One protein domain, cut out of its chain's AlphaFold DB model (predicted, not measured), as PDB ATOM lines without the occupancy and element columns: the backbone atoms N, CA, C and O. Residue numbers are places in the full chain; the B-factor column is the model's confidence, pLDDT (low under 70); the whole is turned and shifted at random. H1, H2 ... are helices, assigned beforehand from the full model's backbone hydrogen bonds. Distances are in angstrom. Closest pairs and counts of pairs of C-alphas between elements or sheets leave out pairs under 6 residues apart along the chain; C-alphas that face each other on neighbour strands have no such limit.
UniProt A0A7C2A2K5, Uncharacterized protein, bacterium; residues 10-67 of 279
ATOM      1  N   GLY A  10     -24.717  30.615  24.084       88.00
ATOM      2  CA  GLY A  10     -25.421  31.517  24.991       88.00
ATOM      3  C   GLY A  10     -24.513  32.068  26.094       88.00
ATOM      4  O   GLY A  10     -24.601  33.248  26.408       88.00
ATOM      5  N   ASP A  11     -23.643  31.239  26.672       85.69
ATOM      6  CA  ASP A  11     -22.664  31.639  27.688       85.69
ATOM      7  C   ASP A  11     -21.630  32.613  27.115       85.69
ATOM      8  O   ASP A  11     -21.296  33.617  27.736       85.69
ATOM      9  N   ARG A  12     -21.181  32.367  25.879       86.62
ATOM     10  CA  ARG A  12     -20.256  33.262  25.166       86.62
ATOM     11  C   ARG A  12     -20.869  34.625  24.867       86.62
ATOM     12  O   ARG A  12     -20.169  35.624  24.970       86.62
ATOM     13  N   ILE A  13     -22.155  34.671  24.514       89.38
ATOM     14  CA  ILE A  13     -22.879  35.934  24.309       89.38
ATOM     15  C   ILE A  13     -22.985  36.706  25.625       89.38
ATOM     16  O   ILE A  13     -22.762  37.910  25.633       89.38
ATOM     17  N   ILE A  14     -23.286  36.020  26.735       87.25
ATOM     18  CA  ILE A  14     -23.372  36.656  28.056       87.25
ATOM     19  C   ILE A  14     -22.021  37.253  28.454       87.25
ATOM     20  O   ILE A  14     -21.956  38.442  28.741       87.25
ATOM     21  N   LYS A  15     -20.944  36.466  28.375       85.44
ATOM     22  CA  LYS A  15     -19.585  36.934  28.690       85.44
ATOM     23  C   LYS A  15     -19.138  38.077  27.783       85.44
ATOM     24  O   LYS A  15     -18.628  39.077  28.262       85.44
ATOM     25  N   GLY A  16     -19.395  37.975  26.477       89.50
ATOM     26  CA  GLY A  16     -19.078  39.049  25.536       89.50
ATOM     27  C   GLY A  16     -19.836  40.349  25.827       89.50
ATOM     28  O   GLY A  16     -19.271  41.430  25.669       89.50
ATOM     29  N   ALA A  17     -21.090  40.263  26.282       88.69
ATOM     30  CA  ALA A  17     -21.861  41.429  26.702       88.69
ATOM     31  C   ALA A  17     -21.308  42.046  27.998       88.69
ATOM     32  O   ALA A  17     -21.175  43.263  28.083       88.69
ATOM     33  N   GLU A  18     -20.921  41.218  28.975       83.94
ATOM     34  CA  GLU A  18     -20.257  41.667  30.208       83.94
ATOM     35  C   GLU A  18     -18.930  42.384  29.906       83.94
ATOM     36  O   GLU A  18     -18.703  43.485  30.408       83.94
ATOM     37  N   ASP A  19     -18.102  41.813  29.026       86.31
ATOM     38  CA  ASP A  19     -16.801  42.369  28.633       86.31
ATOM     39  C   ASP A  19     -16.924  43.691  27.857       86.31
ATOM     40  O   ASP A  19     -16.072  44.575  27.969       86.31
ATOM     41  N   SER A  20     -17.979  43.837  27.054       88.38
ATOM     42  CA  SER A  20     -18.234  45.032  26.235       88.38
ATOM     43  C   SER A  20     -19.104  46.087  26.925       88.38
ATOM     44  O   SER A  20     -19.262  47.189  26.396       88.38
ATOM     45  N   GLY A  21     -19.652  45.782  28.106       88.38
ATOM     46  CA  GLY A  21     -20.589  46.652  28.819       88.38
ATOM     47  C   GLY A  21     -21.977  46.741  28.173       88.38
ATOM     48  O   GLY A  21     -22.726  47.680  28.455       88.38
ATOM     49  N   GLU A  22     -22.336  45.795  27.302       91.94
ATOM     50  CA  GLU A  22     -23.668  45.710  26.706       91.94
ATOM     51  C   GLU A  22     -24.710  45.234  27.726       91.94
ATOM     52  O   GLU A  22     -24.519  44.275  28.475       91.94
ATOM     53  N   ILE A  23     -25.877  45.879  27.717       87.06
ATOM     54  CA  ILE A  23     -26.995  45.479  28.570       87.06
ATOM     55  C   ILE A  23     -27.823  44.428  27.839       87.06
ATOM     56  O   ILE A  23     -28.614  44.743  26.947       87.06
ATOM     57  N   ILE A  24     -27.704  43.180  28.280       87.06
ATOM     58  CA  ILE A  24     -28.551  42.076  27.825       87.06
ATOM     59  C   ILE A  24     -29.625  41.738  28.862       87.06
ATOM     60  O   ILE A  24     -29.401  41.783  30.071       87.06
ATOM     61  N   LYS A  25     -30.821  41.367  28.392       86.12
ATOM     62  CA  LYS A  25     -31.891  40.825  29.241       86.12
ATOM     63  C   LYS A  25     -31.995  39.323  29.024       86.12
ATOM     64  O   LYS A  25     -32.285  38.874  27.918       86.12
ATOM     65  N   ILE A  26     -31.794  38.557  30.090       82.19
ATOM     66  CA  ILE A  26     -31.898  37.098  30.066       82.19
ATOM     67  C   ILE A  26     -33.262  36.707  30.623       82.19
ATOM     68  O   ILE A  26     -33.577  36.999  31.775       82.19
ATOM     69  N   PHE A  27     -34.065  36.030  29.808       82.25
ATOM     70  CA  PHE A  27     -35.324  35.439  30.247       82.25
ATOM     71  C   PHE A  27     -35.120  33.946  30.510       82.25
ATOM     72  O   PHE A  27     -34.706  33.205  29.617       82.25
ATOM     73  N   ASN A  28     -35.376  33.517  31.745       81.31
ATOM     74  CA  ASN A  28     -35.184  32.146  32.202       81.31
ATOM     75  C   ASN A  28     -36.441  31.690  32.951       81.31
ATOM     76  O   ASN A  28     -36.759  32.228  34.011       81.31
ATOM     77  N   CYS A  29     -37.141  30.702  32.394       84.06
ATOM     78  CA  CYS A  29     -38.331  30.120  32.999       84.06
ATOM     79  C   CYS A  29     -38.194  28.607  33.055       84.06
ATOM     80  O   CYS A  29     -38.159  27.933  32.028       84.06
ATOM     81  N   LYS A  30     -38.146  28.082  34.278       90.44
ATOM     82  CA  LYS A  30     -38.149  26.644  34.532       90.44
ATOM     83  C   LYS A  30     -39.524  26.080  34.192       90.44
ATOM     84  O   LYS A  30     -40.533  26.690  34.530       90.44
ATOM     85  N   ALA A  31     -39.554  24.892  33.602       90.88
ATOM     86  CA  ALA A  31     -40.779  24.163  33.297       90.88
ATOM     87  C   ALA A  31     -41.579  23.798  34.559       90.88
ATOM     88  O   ALA A  31     -42.792  23.650  34.474       90.88
ATOM     89  N   TYR A  32     -40.914  23.676  35.715       91.38
ATOM     90  CA  TYR A  32     -41.537  23.413  37.011       91.38
ATOM     91  C   TYR A  32     -40.827  24.175  38.139       91.38
ATOM     92  O   TYR A  32     -39.593  24.212  38.193       91.38
ATOM     93  N   THR A  33     -41.601  24.730  39.072       85.00
ATOM     94  CA  THR A  33     -41.118  25.259  40.358       85.00
ATOM     95  C   THR A  33     -42.082  24.884  41.484       85.00
ATOM     96  O   THR A  33     -43.278  24.752  41.249       85.00
ATOM     97  N   GLU A  34     -41.596  24.742  42.721       78.06
ATOM     98  CA  GLU A  34     -42.471  24.425  43.866       78.06
ATOM     99  C   GLU A  34     -43.483  25.544  44.172       78.06
ATOM    100  O   GLU A  34     -44.581  25.265  44.639       78.06
ATOM    101  N   SER A  35     -43.135  26.807  43.897       82.12
ATOM    102  CA  SER A  35     -43.993  27.959  44.198       82.12
ATOM    103  C   SER A  35     -45.062  28.231  43.142       82.12
ATOM    104  O   SER A  35     -46.123  28.745  43.487       82.12
ATOM    105  N   GLN A  36     -44.788  27.930  41.867       83.00
ATOM    106  CA  GLN A  36     -45.691  28.245  40.749       83.00
ATOM    107  C   GLN A  36     -46.232  27.000  40.034       83.00
ATOM    108  O   GLN A  36     -47.078  27.134  39.157       83.00
ATOM    109  N   GLY A  37     -45.778  25.799  40.398       89.06
ATOM    110  CA  GLY A  37     -46.151  24.565  39.712       89.06
ATOM    111  C   GLY A  37     -45.515  24.466  38.324       89.06
ATOM    112  O   GLY A  37     -44.374  24.892  38.118       89.06
ATOM    113  N   MET A  38     -46.234  23.854  37.380       94.56
ATOM    114  CA  MET A  38     -45.807  23.793  35.982       94.56
ATOM    115  C   MET A  38     -45.918  25.168  35.322       94.56
ATOM    116  O   MET A  38     -46.880  25.895  35.542       94.56
ATOM    117  N   LEU A  39     -44.962  25.501  34.456       93.06
ATOM    118  CA  LEU A  39     -44.964  26.767  33.719       93.06
ATOM    119  C   LEU A  39     -46.191  26.904  32.803       93.06
ATOM    120  O   LEU A  39     -46.715  28.001  32.634       93.06
ATOM    121  N   CYS A  40     -46.616  25.799  32.184       93.88
ATOM    122  CA  CYS A  40     -47.789  25.738  31.317       93.88
ATOM    123  C   CYS A  40     -48.304  24.292  31.228       93.88
ATOM    124  O   CYS A  40     -47.742  23.473  30.497       93.88
ATOM    125  N   GLU A  41     -49.368  23.980  31.969       93.06
ATOM    126  CA  GLU A  41     -49.941  22.626  32.044       93.06
ATOM    127  C   GLU A  41     -50.570  22.153  30.725       93.06
ATOM    128  O   GLU A  41     -50.546  20.958  30.447       93.06
ATOM    129  N   ASP A  42     -51.039  23.074  29.876       95.25
ATOM    130  CA  ASP A  42     -51.598  22.745  28.554       95.25
ATOM    131  C   ASP A  42     -50.548  22.170  27.585       95.25
ATOM    132  O   ASP A  42     -50.887  21.456  26.641       95.25
ATOM    133  N   ILE A  43     -49.266  22.494  27.799       92.19
ATOM    134  CA  ILE A  43     -48.146  22.018  26.972       92.19
ATOM    135  C   ILE A  43     -47.445  20.837  27.642       92.19
ATOM    136  O   ILE A  43     -47.097  19.858  26.980       92.19
ATOM    137  N   LEU A  44     -47.190  20.945  28.945       92.75
ATOM    138  CA  LEU A  44     -46.502  19.923  29.715       92.75
ATOM    139  C   LEU A  44     -47.089  19.876  31.120       92.75
ATOM    140  O   LEU A  44     -46.740  20.682  31.983       92.75
ATOM    141  N   ASP A  45     -47.970  18.909  31.347       95.56
ATOM    142  CA  ASP A  45     -48.524  18.671  32.670       95.56
ATOM    143  C   ASP A  45     -47.482  18.055  33.624       95.56
ATOM    144  O   ASP A  45     -46.422  17.549  33.225       95.56
ATOM    145  N   LYS A  46     -47.797  18.090  34.923       92.12
ATOM    146  CA  LYS A  46     -46.888  17.624  35.973       92.12
ATOM    147  C   LYS A  46     -46.545  16.140  35.841       92.12
ATOM    148  O   LYS A  46     -45.389  15.755  36.012       92.12
ATOM    149  N   ARG A  47     -47.519  15.301  35.482       91.62
ATOM    150  CA  ARG A  47     -47.320  13.856  35.333       91.62
ATOM    151  C   ARG A  47     -46.375  13.557  34.170       91.62
ATOM    152  O   ARG A  47     -45.471  12.736  34.307       91.62
ATOM    153  N   ALA A  48     -46.570  14.213  33.032       88.69
ATOM    154  CA  ALA A  48     -45.724  14.084  31.857       88.69
ATOM    155  C   ALA A  48     -44.304  14.587  32.139       88.69
ATOM    156  O   ALA A  48     -43.337  13.910  31.777       88.69
ATOM    157  N   PHE A  49     -44.170  15.717  32.842       91.19
ATOM    158  CA  PHE A  49     -42.876  16.236  33.277       91.19
ATOM    159  C   PHE A  49     -42.128  15.256  34.182       91.19
ATOM    160  O   PHE A  49     -40.934  15.045  33.980       91.19
ATOM    161  N   ASP A  50     -42.805  14.611  35.131       85.12
ATOM    162  CA  ASP A  50     -42.176  13.635  36.027       85.12
ATOM    163  C   ASP A  50     -41.709  12.384  35.260       85.12
ATOM    164  O   ASP A  50     -40.593  11.895  35.464       85.12
ATOM    165  N   ILE A  51     -42.506  11.903  34.294       85.88
ATOM    166  CA  ILE A  51     -42.109  10.793  33.412       85.88
ATOM    167  C   ILE A  51     -40.885  11.179  32.571       85.88
ATOM    168  O   ILE A  51     -39.930  10.402  32.503       85.88
ATOM    169  N   LEU A  52     -40.891  12.363  31.951       87.00
ATOM    170  CA  LEU A  52     -39.774  12.889  31.157       87.00
ATOM    171  C   LEU A  52     -38.509  13.050  31.998       87.00
ATOM    172  O   LEU A  52     -37.451  12.554  31.613       87.00
ATOM    173  N   SER A  53     -38.637  13.664  33.172       81.56
ATOM    174  CA  SER A  53     -37.542  13.860  34.126       81.56
ATOM    175  C   SER A  53     -36.919  12.537  34.557       81.56
ATOM    176  O   SER A  53     -35.716  12.464  34.775       81.56
ATOM    177  N   SER A  54     -37.712  11.465  34.605       74.69
ATOM    178  CA  SER A  54     -37.216  10.124  34.909       74.69
ATOM    179  C   SER A  54     -36.474   9.447  33.741       74.69
ATOM    180  O   SER A  54     -35.808   8.435  33.939       74.69
ATOM    181  N   ARG A  55     -36.618   9.915  32.501       78.06
ATOM    182  CA  ARG A  55     -36.048   9.239  31.318       78.06
ATOM    183  C   ARG A  55     -34.876   9.986  30.708       78.06
ATOM    184  O   ARG A  55     -34.049   9.363  30.051       78.06
ATOM    185  N   LEU A  56     -34.844  11.302  30.869       74.94
ATOM    186  CA  LEU A  56     -33.837  12.144  30.250       74.94
ATOM    187  C   LEU A  56     -32.514  12.097  31.005       74.94
ATOM    188  O   LEU A  56     -32.475  12.006  32.232       74.94
ATOM    189  N   ASP A  57     -31.432  12.230  30.241       75.19
ATOM    190  CA  ASP A  57     -30.121  12.508  30.808       75.19
ATOM    191  C   ASP A  57     -30.172  13.816  31.630       75.19
ATOM    192  O   ASP A  57     -30.814  14.784  31.201       75.19
ATOM    193  N   PRO A  58     -29.516  13.880  32.805       69.44
ATOM    194  CA  PRO A  58     -29.563  15.050  33.676       69.44
ATOM    195  C   PRO A  58     -29.141  16.368  33.015       69.44
ATOM    196  O   PRO A  58     -29.727  17.406  33.325       69.44
ATOM    197  N   ILE A  59     -28.169  16.349  32.100       70.06
ATOM    198  CA  ILE A  59     -27.731  17.539  31.354       70.06
ATOM    199  C   ILE A  59     -28.817  17.975  30.382       70.06
ATOM    200  O   ILE A  59     -29.127  19.163  30.277       70.06
ATOM    201  N   ILE A  60     -29.471  17.006  29.747       78.44
ATOM    202  CA  ILE A  60     -30.572  17.273  28.830       78.44
ATOM    203  C   ILE A  60     -31.795  17.826  29.567       78.44
ATOM    204  O   ILE A  60     -32.406  18.790  29.099       78.44
ATOM    205  N   LEU A  61     -32.135  17.274  30.734       83.06
ATOM    206  CA  LEU A  61     -33.217  17.784  31.575       83.06
ATOM    207  C   LEU A  61     -32.909  19.202  32.079       83.06
ATOM    208  O   LEU A  61     -33.748  20.101  31.971       83.06
ATOM    209  N   SER A  62     -31.696  19.408  32.599       81.94
ATOM    210  CA  SER A  62     -31.264  20.681  33.178       81.94
ATOM    211  C   SER A  62     -31.251  21.807  32.149       81.94
ATOM    212  O   SER A  62     -31.774  22.889  32.421       81.94
ATOM    213  N   GLY A  63     -30.722  21.546  30.952       83.38
ATOM    214  CA  GLY A  63     -30.699  22.529  29.877       83.38
ATOM    215  C   GLY A  63     -32.101  22.862  29.374       83.38
ATOM    216  O   GLY A  63     -32.504  24.025  29.405       83.38
ATOM    217  N   ASN A  64     -32.864  21.856  28.936       87.06
ATOM    218  CA  ASN A  64     -34.132  22.096  28.233       87.06
ATOM    219  C   ASN A  64     -35.280  22.536  29.136       87.06
ATOM    220  O   ASN A  64     -36.113  23.319  28.694       87.06
ATOM    221  N   TYR A  65     -35.350  22.022  30.364       89.38
ATOM    222  CA  TYR A  65     -36.534  22.196  31.205       89.38
ATOM    223  C   TYR A  65     -36.261  23.002  32.469       89.38
ATOM    224  O   TYR A  65     -37.153  23.684  32.958       89.38
ATOM    225  N   LEU A  66     -35.046  22.953  33.018       87.19
ATOM    226  CA  LEU A  66     -34.696  23.719  34.223       87.19
ATOM    227  C   LEU A  66     -33.901  24.989  33.904       87.19
ATOM    228  O   LEU A  66     -33.555  25.731  34.824       87.19
ATOM    229  N   CYS A  67     -33.614  25.219  32.619       84.19
ATOM    230  CA  CYS A  67     -32.855  26.350  32.102       84.19
ATOM    231  C   CYS A  67     -31.577  26.621  32.912       84.19
ATOM    232  O   CYS A  67     -31.277  27.758  33.287       84.19
TER     233      CYS A  67
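AT A GLANCE: This is residues 10 to 67 of the 279 residues of an uncharacterized protein of bacterium (UniProt A0A7C2A2K5). Look for a loose, open ring: H1 lies at one end, a long unnamed stretch runs from it to the other end, and there H2 and H3 fold back, near each other. The 58 printed residues hold three named helices, H1, H2, H3 in order, and no named strand. The class is all helix, with 26 residues in named elements, under half. The radius of gyration of the C-alphas is 14.8 A, and the elongated outline spans 44 by 24 by 18 A.

IN THESE COORDINATES: Find C-alpha 10 at (-25.421, 31.517, 24.991); from there H1, residues 10 to 20, runs 15.4 A. H2 is residues 46 to 53. H3, residues 58 to 64, ends at C-alpha 64, (-34.132, 22.096, 28.233).

HOW THE PARTS SIT: H1 is apart from H2 and H3. H2 and H3 are close but not clearly touching; their closest C-alphas, Ser 53 and Leu 61, are 6.4 A apart. They run opposite ways at a steep tilt of 55 degrees. In H1, H2 and H3 every O i to N i+4 pair is within hydrogen-bond range. Residues 32 to 33 pair antiparallel with residues 37 to 38.

THE WHOLE: The farthest C-alphas, Ser 20 and Arg 47, are 43.6 A apart. The printed part has no cut. The link H1 to H2 is long, 25 residues. Only residue 58 has pLDDT under 70.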